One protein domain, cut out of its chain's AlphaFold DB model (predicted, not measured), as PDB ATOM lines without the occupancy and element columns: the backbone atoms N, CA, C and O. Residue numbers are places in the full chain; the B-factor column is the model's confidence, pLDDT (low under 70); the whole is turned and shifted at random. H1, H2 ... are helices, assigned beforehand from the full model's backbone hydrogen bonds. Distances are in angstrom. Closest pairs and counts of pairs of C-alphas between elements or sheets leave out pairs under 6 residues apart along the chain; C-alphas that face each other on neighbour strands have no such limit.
ATOM      1  N   SER A   2     123.263 189.812 159.775       42.34
ATOM      2  CA  SER A   2     124.096 190.961 160.139       42.34
ATOM      3  C   SER A   2     125.304 190.969 159.213       42.34
ATOM      4  O   SER A   2     126.084 190.020 159.216       42.34
ATOM      5  N   THR A   3     125.427 191.999 158.381       43.94
ATOM      6  CA  THR A   3     126.671 192.310 157.676       43.94
ATOM      7  C   THR A   3     127.782 192.310 158.717       43.94
ATOM      8  O   THR A   3     127.748 193.134 159.630       43.94
ATOM      9  N   LEU A   4     128.707 191.348 158.634       57.19
ATOM     10  CA  LEU A   4     129.911 191.334 159.458       57.19
ATOM     11  C   LEU A   4     130.609 192.668 159.215       57.19
ATOM     12  O   LEU A   4     131.181 192.881 158.146       57.19
ATOM     13  N   ALA A   5     130.478 193.590 160.168       73.31
ATOM     14  CA  ALA A   5     131.198 194.843 160.126       73.31
ATOM     15  C   ALA A   5     132.684 194.492 159.982       73.31
ATOM     16  O   ALA A   5     133.206 193.663 160.738       73.31
ATOM     17  N   GLY A   6     133.326 195.048 158.951       83.81
ATOM     18  CA  GLY A   6     134.750 194.838 158.718       83.81
ATOM     19  C   GLY A   6     135.533 195.134 159.995       83.81
ATOM     20  O   GLY A   6     135.174 196.027 160.760       83.81
ATOM     21  N   GLN A   7     136.586 194.367 160.241       92.25
ATOM     22  CA  GLN A   7     137.472 194.616 161.370       92.25
ATOM     23  C   GLN A   7     138.411 195.776 161.022       92.25
ATOM     24  O   GLN A   7     138.755 195.949 159.848       92.25
ATOM     25  N   PRO A   8     138.822 196.594 161.997       93.25
ATOM     26  CA  PRO A   8     139.610 197.775 161.699       93.25
ATOM     27  C   PRO A   8     141.015 197.402 161.226       93.25
ATOM     28  O   PRO A   8     141.660 196.489 161.755       93.25
ATOM     29  N   CYS A   9     141.510 198.133 160.229       94.94
ATOM     30  CA  CYS A   9     142.900 198.039 159.817       94.94
ATOM     31  C   CYS A   9     143.825 198.424 160.976       94.94
ATOM     32  O   CYS A   9     143.681 199.492 161.556       94.94
ATOM     33  N   VAL A  10     144.847 197.608 161.242       92.12
ATOM     34  CA  VAL A  10     145.801 197.841 162.345       92.12
ATOM     35  C   VAL A  10     146.713 199.059 162.162       92.12
ATOM     36  O   VAL A  10     147.501 199.354 163.049       92.12
ATOM     37  N   VAL A  11     146.640 199.724 161.006       91.19
ATOM     38  CA  VAL A  11     147.440 200.909 160.670       91.19
ATOM     39  C   VAL A  11     146.591 202.185 160.699       91.19
ATOM     40  O   VAL A  11     147.024 203.178 161.261       91.19
ATOM     41  N   CYS A  12     145.388 202.164 160.113       93.06
ATOM     42  CA  CYS A  12     144.573 203.373 159.890       93.06
ATOM     43  C   CYS A  12     143.108 203.250 160.349       93.06
ATOM     44  O   CYS A  12     142.265 204.066 159.993       93.06
ATOM     45  N   GLY A  13     142.729 202.144 160.995       91.69
ATOM     46  CA  GLY A  13     141.363 201.910 161.483       91.69
ATOM     47  C   GLY A  13     140.294 201.614 160.423       91.69
ATOM     48  O   GLY A  13     139.251 201.060 160.764       91.69
ATOM     49  N   THR A  14     140.536 201.884 159.134       94.62
ATOM     50  CA  THR A  14     139.550 201.641 158.061       94.62
ATOM     51  C   THR A  14     139.011 200.199 158.100       94.62
ATOM     52  O   THR A  14     139.824 199.263 158.090       94.62
ATOM     53  N   PRO A  15     137.676 199.989 158.101       95.00
ATOM     54  CA  PRO A  15     137.082 198.657 158.129       95.00
ATOM     55  C   PRO A  15     137.528 197.792 156.948       95.00
ATOM     56  O   PRO A  15     137.522 198.223 155.795       95.00
ATOM     57  N   THR A  16     137.897 196.546 157.225       94.94
ATOM     58  CA  THR A  16     138.371 195.589 156.223       94.94
ATOM     59  C   THR A  16     138.019 194.155 156.620       94.94
ATOM     60  O   THR A  16     137.930 193.809 157.797       94.94
ATOM     61  N   ALA A  17     137.827 193.289 155.627       94.38
ATOM     62  CA  ALA A  17     137.753 191.840 155.829       94.38
ATOM     63  C   ALA A  17     139.104 191.149 155.564       94.38
ATOM     64  O   ALA A  17     139.272 189.959 155.835       94.38
ATOM     65  N   THR A  18     140.079 191.887 155.029       94.69
ATOM     66  CA  THR A  18     141.375 191.344 154.633       94.69
ATOM     67  C   THR A  18     142.285 191.255 155.848       94.69
ATOM     68  O   THR A  18     142.617 192.264 156.474       94.69
ATOM     69  N   ARG A  19     142.721 190.037 156.165       94.81
ATOM     70  CA  ARG A  19     143.673 189.746 157.241       94.81
ATOM     71  C   ARG A  19     144.894 189.001 156.727       94.81
ATOM     72  O   ARG A  19     144.847 188.362 155.677       94.81
ATOM     73  N   CYS A  20     145.981 189.056 157.488       96.44
ATOM     74  CA  CYS A  20     147.171 188.261 157.214       96.44
ATOM     75  C   CYS A  20     146.841 186.764 157.314       96.44
ATOM     76  O   CYS A  20     146.562 186.254 158.399       96.44
ATOM     77  N   SER A  21     146.889 186.057 156.183       95.12
ATOM     78  CA  SER A  21     146.528 184.638 156.102       95.12
ATOM     79  C   SER A  21     147.395 183.766 157.009       95.12
ATOM     80  O   SER A  21     146.869 182.916 157.720       95.12
ATOM     81  N   ALA A  22     148.704 184.015 157.057       95.38
ATOM     82  CA  ALA A  22     149.625 183.242 157.881       95.38
ATOM     83  C   ALA A  22     149.364 183.418 159.390       95.38
ATOM     84  O   ALA A  22     149.393 182.437 160.125       95.38
ATOM     85  N   CYS A  23     149.037 184.624 159.863       95.31
ATOM     86  CA  CYS A  23     148.664 184.838 161.270       95.31
ATOM     87  C   CYS A  23     147.278 184.273 161.598       95.31
ATOM     88  O   CYS A  23     147.082 183.705 162.672       95.31
ATOM     89  N   ALA A  24     146.340 184.334 160.649       94.44
ATOM     90  CA  ALA A  24     145.015 183.751 160.825       94.44
ATOM     91  C   ALA A  24     145.077 182.235 161.084       94.44
ATOM     92  O   ALA A  24     144.303 181.728 161.893       94.44
ATOM     93  N   THR A  25     146.032 181.514 160.478       95.06
ATOM     94  CA  THR A  25     146.232 180.074 160.755       95.06
ATOM     95  C   THR A  25     146.643 179.765 162.196       95.06
ATOM     96  O   THR A  25     146.488 178.631 162.637       95.06
ATOM     97  N   THR A  26     147.127 180.757 162.947       92.19
ATOM     98  CA  THR A  26     147.509 180.619 164.360       92.19
ATOM     99  C   THR A  26     146.525 181.315 165.305       92.19
ATOM    100  O   THR A  26     146.853 181.547 166.467       92.19
ATOM    101  N   GLY A  27     145.352 181.716 164.801       92.06
ATOM    102  CA  GLY A  27     144.333 182.455 165.553       92.06
ATOM    103  C   GLY A  27     144.650 183.936 165.797       92.06
ATOM    104  O   GLY A  27     143.900 184.601 166.505       92.06
ATOM    105  N   VAL A  28     145.747 184.466 165.244       92.62
ATOM    106  CA  VAL A  28     146.107 185.884 165.392       92.62
ATOM    107  C   VAL A  28     145.455 186.688 164.277       92.62
ATOM    108  O   VAL A  28     145.804 186.566 163.101       92.62
ATOM    109  N   ASP A  29     144.533 187.560 164.668       91.81
ATOM    110  CA  ASP A  29     143.769 188.388 163.747       91.81
ATOM    111  C   ASP A  29     144.409 189.768 163.548       91.81
ATOM    112  O   ASP A  29     144.260 190.697 164.353       91.81
ATOM    113  N   LEU A  30     145.130 189.890 162.429       92.69
ATOM    114  CA  LEU A  30     145.791 191.116 161.988       92.69
ATOM    115  C   LEU A  30     145.210 191.578 160.646       92.69
ATOM    116  O   LEU A  30     145.424 190.932 159.618       92.69
ATOM    117  N   PHE A  31     144.475 192.688 160.664       95.19
ATOM    118  CA  PHE A  31     143.693 193.185 159.531       95.19
ATOM    119  C   PHE A  31     144.369 194.360 158.816       95.19
ATOM    120  O   PHE A  31     144.837 195.302 159.453       95.19
ATOM    121  N   PHE A  32     144.370 194.344 157.482       95.75
ATOM    122  CA  PHE A  32     144.920 195.411 156.639       95.75
ATOM    123  C   PHE A  32     143.891 195.840 155.593       95.75
ATOM    124  O   PHE A  32     143.317 194.997 154.909       95.75
ATOM    125  N   CYS A  33     143.636 197.142 155.442       96.19
ATOM    126  CA  CYS A  33     142.706 197.629 154.412       96.19
ATOM    127  C   CYS A  33     143.314 197.604 153.001       96.19
ATOM    128  O   CYS A  33     142.582 197.641 152.017       96.19
ATOM    129  N   SER A  34     144.644 197.518 152.883       95.25
ATOM    130  CA  SER A  34     145.343 197.504 151.599       95.25
ATOM    131  C   SER A  34     146.698 196.795 151.672       95.25
ATOM    132  O   SER A  34     147.342 196.732 152.724       95.25
ATOM    133  N   THR A  35     147.193 196.337 150.517       94.69
ATOM    134  CA  THR A  35     148.570 195.831 150.375       94.69
ATOM    135  C   THR A  35     149.610 196.905 150.696       94.69
ATOM    136  O   THR A  35     150.705 196.570 151.134       94.69
ATOM    137  N   ARG A  36     149.284 198.196 150.523       93.56
ATOM    138  CA  ARG A  36     150.161 199.308 150.917       93.56
ATOM    139  C   ARG A  36     150.402 199.304 152.428       93.56
ATOM    140  O   ARG A  36     151.557 199.317 152.833       93.56
ATOM    141  N   HIS A  37     149.350 199.213 153.246       93.62
ATOM    142  CA  HIS A  37     149.489 199.165 154.711       93.62
ATOM    143  C   HIS A  37     150.174 197.888 155.191       93.62
ATOM    144  O   HIS A  37     150.980 197.939 156.113       93.62
ATOM    145  N   GLN A  38     149.932 196.756 154.526       94.00
ATOM    146  CA  GLN A  38     150.676 195.535 154.826       94.00
ATOM    147  C   GLN A  38     152.169 195.684 154.499       94.00
ATOM    148  O   GLN A  38     153.003 195.340 155.330       94.00
ATOM    149  N   LYS A  39     152.515 196.204 153.311       92.31
ATOM    150  CA  LYS A  39     153.907 196.426 152.880       92.31
ATOM    151  C   LYS A  39     154.637 197.420 153.775       92.31
ATOM    152  O   LYS A  39     155.807 197.188 154.054       92.31
ATOM    153  N   LEU A  40     153.943 198.465 154.233       89.56
ATOM    154  CA  LEU A  40     154.486 199.466 155.148       89.56
ATOM    155  C   LEU A  40     155.108 198.789 156.371       89.56
ATOM    156  O   LEU A  40     156.282 198.973 156.644       89.56
ATOM    157  N   VAL A  41     154.364 197.914 157.046       88.81
ATOM    158  CA  VAL A  41     154.832 197.260 158.282       88.81
ATOM    159  C   VAL A  41     155.445 195.875 158.056       88.81
ATOM    160  O   VAL A  41     155.773 195.167 159.010       88.81
ATOM    161  N   TRP A  42     155.604 195.452 156.797       91.31
ATOM    162  CA  TRP A  42     156.019 194.090 156.455       91.31
ATOM    163  C   TRP A  42     157.417 193.751 156.969       91.31
ATOM    164  O   TRP A  42     157.647 192.624 157.404       91.31
ATOM    165  N   SER A  43     158.344 194.713 156.943       84.06
ATOM    166  CA  SER A  43     159.735 194.526 157.379       84.06
ATOM    167  C   SER A  43     159.837 194.003 158.815       84.06
ATOM    168  O   SER A  43     160.649 193.109 159.064       84.06
ATOM    169  N   ALA A  44     158.983 194.502 159.712       82.44
ATOM    170  CA  ALA A  44     158.876 194.059 161.096       82.44
ATOM    171  C   ALA A  44     157.909 192.884 161.259       82.44
ATOM    172  O   ALA A  44     158.226 191.903 161.925       82.44
ATOM    173  N   HIS A  45     156.738 192.929 160.617       89.06
ATOM    174  CA  HIS A  45     155.737 191.872 160.753       89.06
ATOM    175  C   HIS A  45     156.278 190.501 160.315       89.06
ATOM    176  O   HIS A  45     156.057 189.496 160.993       89.06
ATOM    177  N   ARG A  46     157.039 190.448 159.213       90.62
ATOM    178  CA  ARG A  46     157.564 189.199 158.636       90.62
ATOM    179  C   ARG A  46     158.425 188.386 159.601       90.62
ATOM    180  O   ARG A  46     158.502 187.170 159.453       90.62
ATOM    181  N   THR A  47     159.083 189.021 160.576       83.06
ATOM    182  CA  THR A  47     159.999 188.315 161.486       83.06
ATOM    183  C   THR A  47     159.261 187.409 162.466       83.06
ATOM    184  O   THR A  47     159.875 186.524 163.052       83.06
ATOM    185  N   MET A  48     157.951 187.600 162.614       85.44
ATOM    186  CA  MET A  48     157.097 186.870 163.553       85.44
ATOM    187  C   MET A  48     155.741 186.456 162.986       85.44
ATOM    188  O   MET A  48     154.895 185.915 163.692       85.44
ATOM    189  N   CYS A  49     155.542 186.693 161.697       93.06
ATOM    190  CA  CYS A  49     154.380 186.237 160.966       93.06
ATOM    191  C   CYS A  49     154.406 184.705 160.810       93.06
ATOM    192  O   CYS A  49     155.447 184.121 160.495       93.06
ATOM    193  N   GLY A  50     153.241 184.075 160.963       91.00
ATOM    194  CA  GLY A  50     153.004 182.682 160.588       91.00
ATOM    195  C   GLY A  50     153.181 181.624 161.688       91.00
ATOM    196  O   GLY A  50     153.515 181.939 162.837       91.00
ATOM    197  N   PRO A  51     152.930 180.348 161.335       90.25
ATOM    198  CA  PRO A  51     153.025 179.210 162.247       90.25
ATOM    199  C   PRO A  51     154.373 179.119 162.963       90.25
ATOM    200  O   PRO A  51     155.425 179.359 162.373       90.25
ATOM    201  N   GLY A  52     154.334 178.789 164.255       84.62
ATOM    202  CA  GLY A  52     155.526 178.668 165.101       84.62
ATOM    203  C   GLY A  52     156.150 179.998 165.541       84.62
ATOM    204  O   GLY A  52     157.089 179.977 166.333       84.62
ATOM    205  N   LYS A  53     155.638 181.144 165.064       86.75
ATOM    206  CA  LYS A  53     156.136 182.477 165.444       86.75
ATOM    207  C   LYS A  53     155.055 183.427 165.931       86.75
ATOM    208  O   LYS A  53     155.328 184.253 166.798       86.75
ATOM    209  N   ALA A  54     153.855 183.333 165.360       87.25
ATOM    210  CA  ALA A  54     152.799 184.291 165.641       87.25
ATOM    211  C   ALA A  54     152.054 183.987 166.953       87.25
ATOM    212  O   ALA A  54     151.642 184.902 167.668       87.25
ATOM    213  N   HIS A  55     151.894 182.705 167.288       87.19
ATOM    214  CA  HIS A  55     151.290 182.266 168.542       87.19
ATOM    215  C   HIS A  55     151.909 180.934 169.022       87.19
ATOM    216  O   HIS A  55     151.757 179.930 168.323       87.19
ATOM    217  N   PRO A  56     152.591 180.902 170.187       83.25
ATOM    218  CA  PRO A  56     152.969 182.063 171.001       83.25
ATOM    219  C   PRO A  56     153.849 183.031 170.202       83.25
ATOM    220  O   PRO A  56     154.531 182.613 169.273       83.25
ATOM    221  N   LEU A  57     153.821 184.321 170.550       77.88
ATOM    222  CA  LEU A  57     154.702 185.285 169.900       77.88
ATOM    223  C   LEU A  57     156.165 184.946 170.194       77.88
ATOM    224  O   LEU A  57     156.594 184.971 171.351       77.88
ATOM    225  N   VAL A  58     156.930 184.691 169.141       74.00
ATOM    226  CA  VAL A  58     158.361 184.420 169.215       74.00
ATOM    227  C   VAL A  58     159.111 185.613 168.628       74.00
ATOM    228  O   VAL A  58     159.009 185.912 167.439       74.00
ATOM    229  N   ALA A  59     159.847 186.331 169.477       70.38
ATOM    230  CA  ALA A  59     160.642 187.473 169.038       70.38
ATOM    231  C   ALA A  59     161.873 186.977 168.264       70.38
ATOM    232  O   ALA A  59     162.492 186.025 168.726       70.38
ATOM    233  N   PRO A 194     146.420 184.166 176.483       84.25
ATOM    234  CA  PRO A 194     147.598 183.986 175.624       84.25
ATOM    235  C   PRO A 194     147.428 184.490 174.184       84.25
ATOM    236  O   PRO A 194     148.355 185.076 173.612       84.25
ATOM    237  N   LEU A 195     146.247 184.276 173.602       84.88
ATOM    238  CA  LEU A 195     145.933 184.722 172.247       84.88
ATOM    239  C   LEU A 195     145.806 186.246 172.171       84.88
ATOM    240  O   LEU A 195     146.438 186.872 171.324       84.88
ATOM    241  N   VAL A 196     145.077 186.850 173.117       85.25
ATOM    242  CA  VAL A 196     144.935 188.309 173.252       85.25
ATOM    243  C   VAL A 196     146.304 188.966 173.407       85.25
ATOM    244  O   VAL A 196     146.611 189.935 172.718       85.25
ATOM    245  N   LYS A 197     147.171 188.387 174.241       84.88
ATOM    246  CA  LYS A 197     148.551 188.842 174.416       84.88
ATOM    247  C   LYS A 197     149.351 188.789 173.112       84.88
ATOM    248  O   LYS A 197     150.048 189.746 172.794       84.88
ATOM    249  N   SER A 198     149.249 187.699 172.353       84.00
ATOM    250  CA  SER A 198     149.990 187.546 171.090       84.00
ATOM    251  C   SER A 198     149.505 188.538 170.025       84.00
ATOM    252  O   SER A 198     150.321 189.132 169.317       84.00
ATOM    253  N   SER A 199     148.192 188.774 169.959       85.75
ATOM    254  CA  SER A 199     147.578 189.786 169.092       85.75
ATOM    255  C   SER A 199     147.967 191.210 169.495       85.75
ATOM    256  O   SER A 199     148.317 192.009 168.627       85.75
ATOM    257  N   PHE A 200     147.984 191.519 170.797       88.12
ATOM    258  CA  PHE A 200     148.463 192.803 171.316       88.12
ATOM    259  C   PHE A 200     149.910 193.065 170.896       88.12
ATOM    260  O   PHE A 200     150.209 194.113 170.332       88.12
ATOM    261  N   GLN A 201     150.801 192.096 171.108       84.50
ATOM    262  CA  GLN A 201     152.213 192.260 170.770       84.50
ATOM    263  C   GLN A 201     152.442 192.416 169.256       84.50
ATOM    264  O   GLN A 201     153.288 193.212 168.853       84.50
ATOM    265  N   HIS A 202     151.661 191.733 168.408       86.25
ATOM    266  CA  HIS A 202     151.692 191.974 166.959       86.25
ATOM    267  C   HIS A 202     151.281 193.398 166.599       86.25
ATOM    268  O   HIS A 202     151.973 194.060 165.828       86.25
ATOM    269  N   ARG A 203     150.146 193.859 167.135       89.44
ATOM    270  CA  ARG A 203     149.638 195.211 166.875       89.44
ATOM    271  C   ARG A 203     150.639 196.254 167.349       89.44
ATOM    272  O   ARG A 203     150.936 197.181 166.612       89.44
ATOM    273  N   LEU A 204     151.248 196.048 168.510       86.38
ATOM    274  CA  LEU A 204     152.276 196.935 169.029       86.38
ATOM    275  C   LEU A 204     153.478 197.065 168.083       86.38
ATOM    276  O   LEU A 204     153.972 198.164 167.859       86.38
ATOM    277  N   LEU A 205     153.922 195.963 167.480       83.94
ATOM    278  CA  LEU A 205     155.006 195.993 166.495       83.94
ATOM    279  C   LEU A 205     154.627 196.710 165.208       83.94
ATOM    280  O   LEU A 205     155.472 197.386 164.626       83.94
ATOM    281  N   VAL A 206     153.368 196.601 164.784       82.69
ATOM    282  CA  VAL A 206     152.830 197.397 163.676       82.69
ATOM    283  C   VAL A 206     152.912 198.883 164.019       82.69
ATOM    284  O   VAL A 206     153.520 199.624 163.252       82.69
ATOM    285  N   VAL A 207     152.399 199.306 165.183       83.81
ATOM    286  CA  VAL A 207     152.454 200.714 165.626       83.81
ATOM    287  C   VAL A 207     153.892 201.224 165.643       83.81
ATOM    288  O   VAL A 207     154.194 202.275 165.089       83.81
ATOM    289  N   VAL A 208     154.807 200.453 166.226       83.19
ATOM    290  CA  VAL A 208     156.223 200.826 166.314       83.19
ATOM    291  C   VAL A 208     156.859 200.946 164.934       83.19
ATOM    292  O   VAL A 208     157.647 201.857 164.699       83.19
ATOM    293  N   SER A 209     156.497 200.061 164.005       82.75
ATOM    294  CA  SER A 209     156.966 200.146 162.619       82.75
ATOM    295  C   SER A 209     156.498 201.434 161.954       82.75
ATOM    296  O   SER A 209     157.292 202.088 161.292       82.75
ATOM    297  N   VAL A 210     155.232 201.818 162.156       81.31
ATOM    298  CA  VAL A 210     154.676 203.076 161.630       81.31
ATOM    299  C   VAL A 210     155.436 204.275 162.201       81.31
ATOM    300  O   VAL A 210     155.914 205.106 161.436       81.31
ATOM    301  N   VAL A 211     155.647 204.310 163.521       78.25
ATOM    302  CA  VAL A 211     156.405 205.374 164.208       78.25
ATOM    303  C   VAL A 211     157.840 205.503 163.682       78.25
ATOM    304  O   VAL A 211     158.365 206.610 163.580       78.25
ATOM    305  N   GLN A 212     158.493 204.384 163.357       74.69
ATOM    306  CA  GLN A 212     159.892 204.376 162.917       74.69
ATOM    307  C   GLN A 212     160.091 204.674 161.433       74.69
ATOM    308  O   GLN A 212     161.127 205.231 161.069       74.69
ATOM    309  N   LEU A 213     159.158 204.258 160.576       70.12
ATOM    310  CA  LEU A 213     159.326 204.351 159.127       70.12
ATOM    311  C   LEU A 213     159.109 205.763 158.599       70.12
ATOM    312  O   LEU A 213     159.756 206.120 157.617       70.12
ATOM    313  N   ASP A 214     158.248 206.557 159.240       56.72
ATOM    314  CA  ASP A 214     158.041 207.940 158.828       56.72
ATOM    315  C   ASP A 214     157.326 208.783 159.903       56.72
ATOM    316  O   ASP A 214     156.096 208.847 159.926       56.72
ATOM    317  N   PRO A 215     158.050 209.474 160.803       54.84
ATOM    318  CA  PRO A 215     157.419 210.351 161.789       54.84
ATOM    319  C   PRO A 215     156.777 211.610 161.178       54.84
ATOM    320  O   PRO A 215     156.277 212.442 161.933       54.84
ATOM    321  N   LEU A 225     148.062 204.224 167.070       81.25
ATOM    322  CA  LEU A 225     147.980 204.207 168.533       81.25
ATOM    323  C   LEU A 225     146.539 204.041 169.022       81.25
ATOM    324  O   LEU A 225     146.296 203.215 169.901       81.25
ATOM    325  N   GLU A 226     145.590 204.765 168.434       82.19
ATOM    326  CA  GLU A 226     144.164 204.637 168.742       82.19
ATOM    327  C   GLU A 226     143.681 203.202 168.504       82.19
ATOM    328  O   GLU A 226     143.097 202.589 169.393       82.19
ATOM    329  N   GLN A 227     144.062 202.584 167.381       87.56
ATOM    330  CA  GLN A 227     143.711 201.189 167.085       87.56
ATOM    331  C   GLN A 227     144.305 200.171 168.064       87.56
ATOM    332  O   GLN A 227     143.728 199.099 168.293       87.56
ATOM    333  N   LEU A 228     145.470 200.465 168.640       86.38
ATOM    334  CA  LEU A 228     146.047 199.641 169.696       86.38
ATOM    335  C   LEU A 228     145.256 199.775 171.003       86.38
ATOM    336  O   LEU A 228     145.023 198.768 171.677       86.38
ATOM    337  N   LEU A 229     144.841 200.994 171.352       83.44
ATOM    338  CA  LEU A 229     144.050 201.277 172.550       83.44
ATOM    339  C   LEU A 229     142.637 200.692 172.441       83.44
ATOM    340  O   LEU A 229     142.188 200.015 173.366       83.44
ATOM    341  N   ASP A 230     141.973 200.845 171.299       85.38
ATOM    342  CA  ASP A 230     140.656 200.261 171.020       85.38
ATOM    343  C   ASP A 230     140.667 198.737 171.132       85.38
ATOM    344  O   ASP A 230     139.730 198.138 171.658       85.38
ATOM    345  N   PHE A 231     141.749 198.089 170.694       86.06
ATOM    346  CA  PHE A 231     141.912 196.647 170.861       86.06
ATOM    347  C   PHE A 231     141.993 196.231 172.340       86.06
ATOM    348  O   PHE A 231     141.485 195.173 172.714       86.06
ATOM    349  N   LEU A 232     142.627 197.047 173.187       81.62
ATOM    350  CA  LEU A 232     142.793 196.758 174.612       81.62
ATOM    351  C   LEU A 232     141.552 197.095 175.444       81.62
ATOM    352  O   LEU A 232     141.281 196.394 176.420       81.62
ATOM    353  N   THR A 233     140.793 198.127 175.071       82.88
ATOM    354  CA  THR A 233     139.676 198.659 175.870       82.88
ATOM    355  C   THR A 233     138.656 197.587 176.293       82.88
ATOM    356  O   THR A 233     138.381 197.481 177.489       82.88
ATOM    357  N   PRO A 234     138.132 196.718 175.402       82.06
ATOM    358  CA  PRO A 234     137.171 195.684 175.794       82.06
ATOM    359  C   PRO A 234     137.745 194.646 176.763       82.06
ATOM    360  O   PRO A 234     137.012 194.097 177.588       82.06
ATOM    361  N   GLU A 235     139.038 194.346 176.645       78.69
ATOM    362  CA  GLU A 235     139.730 193.409 177.534       78.69
ATOM    363  C   GLU A 235     139.955 194.055 178.901       78.69
ATOM    364  O   GLU A 235     139.656 193.440 179.920       78.69
ATOM    365  N   MET A 236     140.377 195.321 178.939       72.31
ATOM    366  CA  MET A 236     140.525 196.078 180.183       72.31
ATOM    367  C   MET A 236     139.200 196.172 180.946       72.31
ATOM    368  O   MET A 236     139.170 195.864 182.136       72.31
TER     369      MET A 236
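Overview. This is residues 2 to 59, 194 to 215 and 225 to 236 of the 243 residues of the protein "MYND-type domain-containing protein" of Rhodotorula diobovata (UniProt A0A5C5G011). The long helix H3 has H4 alongside it and, on another side, the looped residues 2 to 59, whose helix H2 crosses it. The printed part has 92 residues with four named helices, H1 to H4 in that order, and no named strand: all helix. It is compact, with a radius of gyration of the C-alphas of 12.4 A and spans of 36 by 31 by 26 A.

Arrangement. H3, residues 194 to 213, touches H4, residues 225 to 236, with residues 200 to 207 alone, opposite ways at a shallow tilt of 16 degrees; the closest C-alphas, Arg 203 and Leu 228, are 6.4 A apart. H2, residues 35 to 45, touches H3 about perpendicular, at 75 degrees; the closest C-alphas, Val 41 and Ser 209, are 5.6 A apart. H1, residues 21 to 24, touches no helix. Every O i to N i+4 pair is within hydrogen-bond range in H3, 4 of 7 in H2 and 6 of 8 in H4.

Along the chain. H3, 28.7 A long, begins at C-alpha 194, (147.598, 183.986, 175.624). H4, 16.0 A, ends at C-alpha 236, (140.525, 196.078, 180.183).

Size, cuts and confidence. Residues 60 to 193 and 216 to 224 are cut out, with C-alpha gaps of 15.0 A and 13.1 A. The pLDDT is under 70 at residues 2 to 4 and 214 to 215.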